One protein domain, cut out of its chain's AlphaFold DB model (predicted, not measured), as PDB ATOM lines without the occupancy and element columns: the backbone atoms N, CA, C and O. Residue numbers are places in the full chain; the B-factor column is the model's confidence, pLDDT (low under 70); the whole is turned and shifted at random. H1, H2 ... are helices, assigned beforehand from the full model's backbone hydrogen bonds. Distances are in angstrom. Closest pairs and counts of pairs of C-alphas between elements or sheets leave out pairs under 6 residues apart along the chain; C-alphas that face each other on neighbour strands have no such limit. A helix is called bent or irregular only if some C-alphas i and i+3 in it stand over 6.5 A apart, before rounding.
ATOM      1  N   ILE A 177      20.584 -43.166  47.121       82.19
ATOM      2  CA  ILE A 177      20.478 -44.216  48.131       82.19
ATOM      3  C   ILE A 177      19.135 -44.943  48.020       82.19
ATOM      4  O   ILE A 177      18.070 -44.393  48.286       82.19
ATOM      5  N   LYS A 178      19.189 -46.229  47.662       75.38
ATOM      6  CA  LYS A 178      18.005 -47.108  47.579       75.38
ATOM      7  C   LYS A 178      17.747 -47.909  48.859       75.38
ATOM      8  O   LYS A 178      16.803 -48.691  48.914       75.38
ATOM      9  N   ALA A 179      18.594 -47.749  49.873       78.25
ATOM     10  CA  ALA A 179      18.556 -48.535  51.097       78.25
ATOM     11  C   ALA A 179      18.034 -47.733  52.295       78.25
ATOM     12  O   ALA A 179      18.380 -46.575  52.488       78.25
ATOM     13  N   ASN A 180      17.260 -48.409  53.136       75.88
ATOM     14  CA  ASN A 180      16.693 -47.915  54.393       75.88
ATOM     15  C   ASN A 180      17.470 -48.383  55.641       75.88
ATOM     16  O   ASN A 180      17.091 -48.052  56.759       75.88
ATOM     17  N   ALA A 181      18.558 -49.140  55.470       85.00
ATOM     18  CA  ALA A 181      19.402 -49.584  56.576       85.00
ATOM     19  C   ALA A 181      20.349 -48.465  57.034       85.00
ATOM     20  O   ALA A 181      21.109 -47.930  56.222       85.00
ATOM     21  N   SER A 182      20.367 -48.175  58.338       82.00
ATOM     22  CA  SER A 182      21.146 -47.080  58.940       82.00
ATOM     23  C   SER A 182      22.627 -47.107  58.556       82.00
ATOM     24  O   SER A 182      23.190 -46.075  58.208       82.00
ATOM     25  N   ILE A 183      23.243 -48.295  58.521       86.25
ATOM     26  CA  ILE A 183      24.655 -48.473  58.138       86.25
ATOM     27  C   ILE A 183      24.894 -48.068  56.675       86.25
ATOM     28  O   ILE A 183      25.862 -47.379  56.362       86.25
ATOM     29  N   LYS A 184      23.985 -48.442  55.765       86.25
ATOM     30  CA  LYS A 184      24.086 -48.079  54.343       86.25
ATOM     31  C   LYS A 184      23.918 -46.572  54.143       86.25
ATOM     32  O   LYS A 184      24.610 -45.995  53.312       86.25
ATOM     33  N   ILE A 185      23.054 -45.937  54.936       84.81
ATOM     34  CA  ILE A 185      22.884 -44.478  54.954       84.81
ATOM     35  C   ILE A 185      24.147 -43.788  55.473       84.81
ATOM     36  O   ILE A 185      24.597 -42.820  54.865       84.81
ATOM     37  N   ALA A 186      24.743 -44.287  56.558       85.75
ATOM     38  CA  ALA A 186      25.972 -43.727  57.113       85.75
ATOM     39  C   ALA A 186      27.129 -43.787  56.105       85.75
ATOM     40  O   ALA A 186      27.808 -42.785  55.894       85.75
ATOM     41  N   ASN A 187      27.305 -44.920  55.421       87.75
ATOM     42  CA  ASN A 187      28.338 -45.063  54.393       87.75
ATOM     43  C   ASN A 187      28.070 -44.170  53.176       87.75
ATOM     44  O   ASN A 187      28.992 -43.549  52.662       87.75
ATOM     45  N   TRP A 188      26.812 -44.050  52.749       88.19
ATOM     46  CA  TRP A 188      26.431 -43.151  51.660       88.19
ATOM     47  C   TRP A 188      26.728 -41.682  51.981       88.19
ATOM     48  O   TRP A 188      27.261 -40.972  51.136       88.19
ATOM     49  N   LYS A 189      26.467 -41.235  53.216       86.00
ATOM     50  CA  LYS A 189      26.799 -39.869  53.660       86.00
ATOM     51  C   LYS A 189      28.300 -39.566  53.616       86.00
ATOM     52  O   LYS A 189      28.661 -38.408  53.454       86.00
ATOM     53  N   LYS A 190      29.154 -40.584  53.765       88.62
ATOM     54  CA  LYS A 190      30.619 -40.456  53.711       88.62
ATOM     55  C   LYS A 190      31.180 -40.433  52.284       88.62
ATOM     56  O   LYS A 190      32.367 -40.180  52.118       88.62
ATOM     57  N   ASP A 191      30.372 -40.698  51.255       85.81
ATOM     58  CA  ASP A 191      30.824 -40.597  49.863       85.81
ATOM     59  C   ASP A 191      31.193 -39.137  49.547       85.81
ATOM     60  O   ASP A 191      30.390 -38.220  49.750       85.81
ATOM     61  N   ASN A 192      32.403 -38.911  49.026       84.81
ATOM     62  CA  ASN A 192      32.907 -37.575  48.691       84.81
ATOM     63  C   ASN A 192      31.968 -36.798  47.756       84.81
ATOM     64  O   ASN A 192      31.861 -35.577  47.872       84.81
ATOM     65  N   ARG A 193      31.251 -37.481  46.854       83.25
ATOM     66  CA  ARG A 193      30.269 -36.848  45.957       83.25
ATOM     67  C   ARG A 193      29.078 -36.303  46.734       83.25
ATOM     68  O   ARG A 193      28.597 -35.216  46.425       83.25
ATOM     69  N   ILE A 194      28.631 -37.026  47.761       85.06
ATOM     70  CA  ILE A 194      27.556 -36.591  48.659       85.06
ATOM     71  C   ILE A 194      28.036 -35.425  49.519       85.06
ATOM     72  O   ILE A 194      27.383 -34.386  49.545       85.06
ATOM     73  N   MET A 195      29.205 -35.548  50.143       84.50
ATOM     74  CA  MET A 195      29.804 -34.477  50.947       84.50
ATOM     75  C   MET A 195      29.927 -33.165  50.158       84.50
ATOM     76  O   MET A 195      29.476 -32.121  50.626       84.50
ATOM     77  N   LYS A 196      30.457 -33.214  48.927       84.38
ATOM     78  CA  LYS A 196      30.560 -32.035  48.053       84.38
ATOM     79  C   LYS A 196      29.187 -31.485  47.662       84.38
ATOM     80  O   LYS A 196      28.955 -30.282  47.777       84.38
ATOM     81  N   ALA A 197      28.257 -32.357  47.264       79.94
ATOM     82  CA  ALA A 197      26.909 -31.976  46.844       79.94
ATOM     83  C   ALA A 197      26.074 -31.305  47.948       79.94
ATOM     84  O   ALA A 197      25.192 -30.503  47.632       79.94
ATOM     85  N   TYR A 198      26.343 -31.638  49.212       81.62
ATOM     86  CA  TYR A 198      25.692 -31.068  50.394       81.62
ATOM     87  C   TYR A 198      26.574 -30.055  51.142       81.62
ATOM     88  O   TYR A 198      26.226 -29.642  52.249       81.62
ATOM     89  N   SER A 199      27.690 -29.610  50.554       85.88
ATOM     90  CA  SER A 199      28.450 -28.486  51.103       85.88
ATOM     91  C   SER A 199      27.575 -27.228  51.156       85.88
ATOM     92  O   SER A 199      26.691 -27.027  50.315       85.88
ATOM     93  N   LYS A 200      27.808 -26.362  52.152       85.38
ATOM     94  CA  LYS A 200      27.028 -25.124  52.330       85.38
ATOM     95  C   LYS A 200      27.006 -24.281  51.051       85.38
ATOM     96  O   LYS A 200      25.949 -23.770  50.680       85.38
ATOM     97  N   ASP A 201      28.137 -24.197  50.356       84.06
ATOM     98  CA  ASP A 201      28.273 -23.416  49.127       84.06
ATOM     99  C   ASP A 201      27.517 -24.045  47.955       84.06
ATOM    100  O   ASP A 201      26.763 -23.345  47.274       84.06
ATOM    101  N   ALA A 202      27.607 -25.369  47.770       81.50
ATOM    102  CA  ALA A 202      26.840 -26.070  46.740       81.50
ATOM    103  C   ALA A 202      25.326 -25.942  46.972       81.50
ATOM    104  O   ALA A 202      24.576 -25.665  46.032       81.50
ATOM    105  N   ILE A 203      24.866 -26.075  48.224       82.38
ATOM    106  CA  ILE A 203      23.453 -25.890  48.587       82.38
ATOM    107  C   ILE A 203      23.004 -24.463  48.270       82.38
ATOM    108  O   ILE A 203      21.952 -24.281  47.653       82.38
ATOM    109  N   LYS A 204      23.787 -23.449  48.653       83.19
ATOM    110  CA  LYS A 204      23.455 -22.037  48.408       83.19
ATOM    111  C   LYS A 204      23.376 -21.732  46.909       83.19
ATOM    112  O   LYS A 204      22.399 -21.132  46.462       83.19
ATOM    113  N   LYS A 205      24.355 -22.204  46.130       82.81
ATOM    114  CA  LYS A 205      24.428 -22.046  44.667       82.81
ATOM    115  C   LYS A 205      23.221 -22.689  43.979       82.81
ATOM    116  O   LYS A 205      22.487 -22.016  43.261       82.81
ATOM    117  N   ARG A 206      22.957 -23.968  44.274       80.81
ATOM    118  CA  ARG A 206      21.834 -24.731  43.697       80.81
ATOM    119  C   ARG A 206      20.477 -24.164  44.106       80.81
ATOM    120  O   ARG A 206      19.591 -24.065  43.266       80.81
ATOM    121  N   SER A 207      20.323 -23.734  45.360       81.06
ATOM    122  CA  SER A 207      19.083 -23.104  45.840       81.06
ATOM    123  C   SER A 207      18.803 -21.787  45.118       81.06
ATOM    124  O   SER A 207      17.664 -21.538  44.736       81.06
ATOM    125  N   SER A 208      19.833 -20.967  44.882       82.50
ATOM    126  CA  SER A 208      19.701 -19.713  44.128       82.50
ATOM    127  C   SER A 208      19.218 -19.962  42.695       82.50
ATOM    128  O   SER A 208      18.239 -19.361  42.254       82.50
ATOM    129  N   ILE A 209      19.842 -20.921  42.001       80.69
ATOM    130  CA  ILE A 209      19.467 -21.317  40.636       80.69
ATOM    131  C   ILE A 209      18.037 -21.860  40.604       80.69
ATOM    132  O   ILE A 209      17.232 -21.448  39.774       80.69
ATOM    133  N   PHE A 210      17.686 -22.739  41.543       79.94
ATOM    134  CA  PHE A 210      16.346 -23.311  41.614       79.94
ATOM    135  C   PHE A 210      15.274 -22.238  41.853       79.94
ATOM    136  O   PHE A 210      14.240 -22.244  41.192       79.94
ATOM    137  N   LEU A 211      15.527 -21.277  42.749       82.06
ATOM    138  CA  LEU A 211      14.616 -20.155  42.995       82.06
ATOM    139  C   LEU A 211      14.470 -19.238  41.774       82.06
ATOM    140  O   LEU A 211      13.368 -18.762  41.509       82.06
ATOM    141  N   MET A 212      15.552 -18.997  41.031       80.94
ATOM    142  CA  MET A 212      15.518 -18.240  39.775       80.94
ATOM    143  C   MET A 212      14.657 -18.957  38.725       80.94
ATOM    144  O   MET A 212      13.725 -18.367  38.186       80.94
ATOM    145  N   LEU A 213      14.888 -20.253  38.512       79.50
ATOM    146  CA  LEU A 213      14.140 -21.056  37.540       79.50
ATOM    147  C   LEU A 213      12.654 -21.187  37.896       79.50
ATOM    148  O   LEU A 213      11.801 -21.123  37.011       79.50
ATOM    149  N   LEU A 214      12.329 -21.296  39.189       78.75
ATOM    150  CA  LEU A 214      10.943 -21.288  39.663       78.75
ATOM    151  C   LEU A 214      10.222 -19.976  39.335       78.75
ATOM    152  O   LEU A 214       9.053 -20.015  38.958       78.75
ATOM    153  N   LYS A 215      10.895 -18.824  39.455       79.88
ATOM    154  CA  LYS A 215      10.313 -17.524  39.074       79.88
ATOM    155  C   LYS A 215      10.042 -17.429  37.574       79.88
ATOM    156  O   LYS A 215       9.096 -16.763  37.171       79.88
ATOM    157  N   GLU A 216      10.846 -18.111  36.766       81.88
ATOM    158  CA  GLU A 216      10.715 -18.147  35.307       81.88
ATOM    159  C   GLU A 216       9.782 -19.262  34.800       81.88
ATOM    160  O   GLU A 216       9.650 -19.440  33.592       81.88
ATOM    161  N   ASN A 217       9.133 -20.022  35.695       78.62
ATOM    162  CA  ASN A 217       8.336 -21.211  35.361       78.62
ATOM    163  C   ASN A 217       9.101 -22.248  34.507       78.62
ATOM    164  O   ASN A 217       8.508 -22.946  33.681       78.62
ATOM    165  N   LYS A 218      10.421 -22.373  34.704       77.69
ATOM    166  CA  LYS A 218      11.286 -23.314  33.977       77.69
ATOM    167  C   LYS A 218      11.645 -24.525  34.836       77.69
ATOM    168  O   LYS A 218      11.875 -24.413  36.038       77.69
ATOM    169  N   ILE A 219      11.722 -25.694  34.201       70.94
ATOM    170  CA  ILE A 219      12.229 -26.921  34.831       70.94
ATOM    171  C   ILE A 219      13.761 -26.916  34.727       70.94
ATOM    172  O   ILE A 219      14.258 -26.762  33.609       70.94
ATOM    173  N   PRO A 220      14.499 -27.119  35.836       68.81
ATOM    174  CA  PRO A 220      15.955 -27.211  35.802       68.81
ATOM    175  C   PRO A 220      16.448 -28.352  34.915       68.81
ATOM    176  O   PRO A 220      15.991 -29.492  35.035       68.81
ATOM    177  N   LYS A 221      17.408 -28.037  34.050       74.50
ATOM    178  CA  LYS A 221      18.168 -28.974  33.225       74.50
ATOM    179  C   LYS A 221      19.581 -29.129  33.776       74.50
ATOM    180  O   LYS A 221      20.057 -28.314  34.557       74.50
ATOM    181  N   GLU A 222      20.258 -30.182  33.335       65.56
ATOM    182  CA  GLU A 222      21.637 -30.502  33.733       65.56
ATOM    183  C   GLU A 222      22.603 -29.348  33.418       65.56
ATOM    184  O   GLU A 222      23.425 -28.992  34.251       65.56
ATOM    185  N   SER A 223      22.392 -28.656  32.292       72.31
ATOM    186  CA  SER A 223      23.136 -27.449  31.901       72.31
ATOM    187  C   SER A 223      22.963 -26.252  32.837       72.31
ATOM    188  O   SER A 223      23.797 -25.350  32.829       72.31
ATOM    189  N   ASP A 224      21.870 -26.202  33.603       70.94
ATOM    190  CA  ASP A 224      21.572 -25.074  34.491       70.94
ATOM    191  C   ASP A 224      22.314 -25.209  35.825       70.94
ATOM    192  O   ASP A 224      22.417 -24.240  36.580       70.94
ATOM    193  N   ILE A 225      22.827 -26.408  36.132       67.62
ATOM    194  CA  ILE A 225      23.628 -26.656  37.322       67.62
ATOM    195  C   ILE A 225      25.101 -26.536  36.928       67.62
ATOM    196  O   ILE A 225      25.604 -27.363  36.176       67.62
ATOM    197  N   PRO A 226      25.819 -25.520  37.430       65.19
ATOM    198  CA  PRO A 226      27.231 -25.365  37.133       65.19
ATOM    199  C   PRO A 226      28.002 -26.572  37.668       65.19
ATOM    200  O   PRO A 226      27.959 -26.857  38.867       65.19
ATOM    201  N   ASP A 227      28.690 -27.252  36.757       58.72
ATOM    202  CA  ASP A 227      29.534 -28.408  37.024       58.72
ATOM    203  C   ASP A 227      30.694 -28.009  37.950       58.72
ATOM    204  O   ASP A 227      31.604 -27.278  37.560       58.72
TER     205      ASP A 227
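What this domain is: This is residues 177 to 227 of the 254 residues of an uncharacterized protein of Rhizophagus irregularis (UniProt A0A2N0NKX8). Three helices follow one another as an open, wide V with no packed core: H1 makes one arm, the longer H3 the other, and the short H2 sits at the bend between them. After H3 the last stretch, residues 216 to 227, folds back beside H3, while residues 190 to 196, at the bend, stand free. The printed part has 51 residues with three named helices, in the order H1, H2, H3, and no named strand; the class is all helix, with 30 residues in the named helices. The whole is loose, with a radius of gyration of the C-alphas of 14.0 A, and only just elongated, with spans of 40 by 20 by 16 A.

How they stand to each other: From the first printed residue, H1, residues 182 to 189, comes first and touches no helix. A tight link of 2 residues leads to H2, residues 192 to 197. H1 and H2 are close but not clearly touching; their closest C-alphas, those of Lys 189 and Met 195, are 6.7 A apart. Their lines are only just about perpendicular, at 72 degrees. A second tight link of 2 residues leads to H3, residues 200 to 215. H2 and H3 are near each other, close but not clearly touching, with the C-alphas of Lys 196 and Ala 202 the closest at 7.2 A. They run the same way at a steep tilt of 41 degrees. H1 and H3 are apart. In H1, H2 and H3 every O i to N i+4 pair is within hydrogen-bond range.

Where its parts are: H1 runs from Ser 182, with its C-alpha at (21.146, -47.080, 58.940), to Lys 189, and is 10.6 A long from first to last C-alpha. H2 runs from Asn 192, with its C-alpha at (32.907, -37.575, 48.691), to Ala 197, over 8.4 A. H3, the longest helix with 16 residues, runs from Lys 200 over 22.6 A to Lys 215, whose C-alpha is at (10.313, -17.524, 39.074). No helix is bent or irregular.

The domain as a whole: The two C-alphas farthest apart, those of Ile 183 and Glu 216, are 40.4 A apart, and the first and last printed C-alphas, of Ile 177 and Asp 227, are 21.3 A apart. The printed part has no cut, and neither link between helices is long. Residues 216 to 227, 12 residues with no named element, have C-alphas 10 to 20 A from the mean of the C-alphas. The mean pLDDT of the printed part is 80.1; the model's confidence is low, under 70, at residue 220, residue 222 and residues 225 to 227.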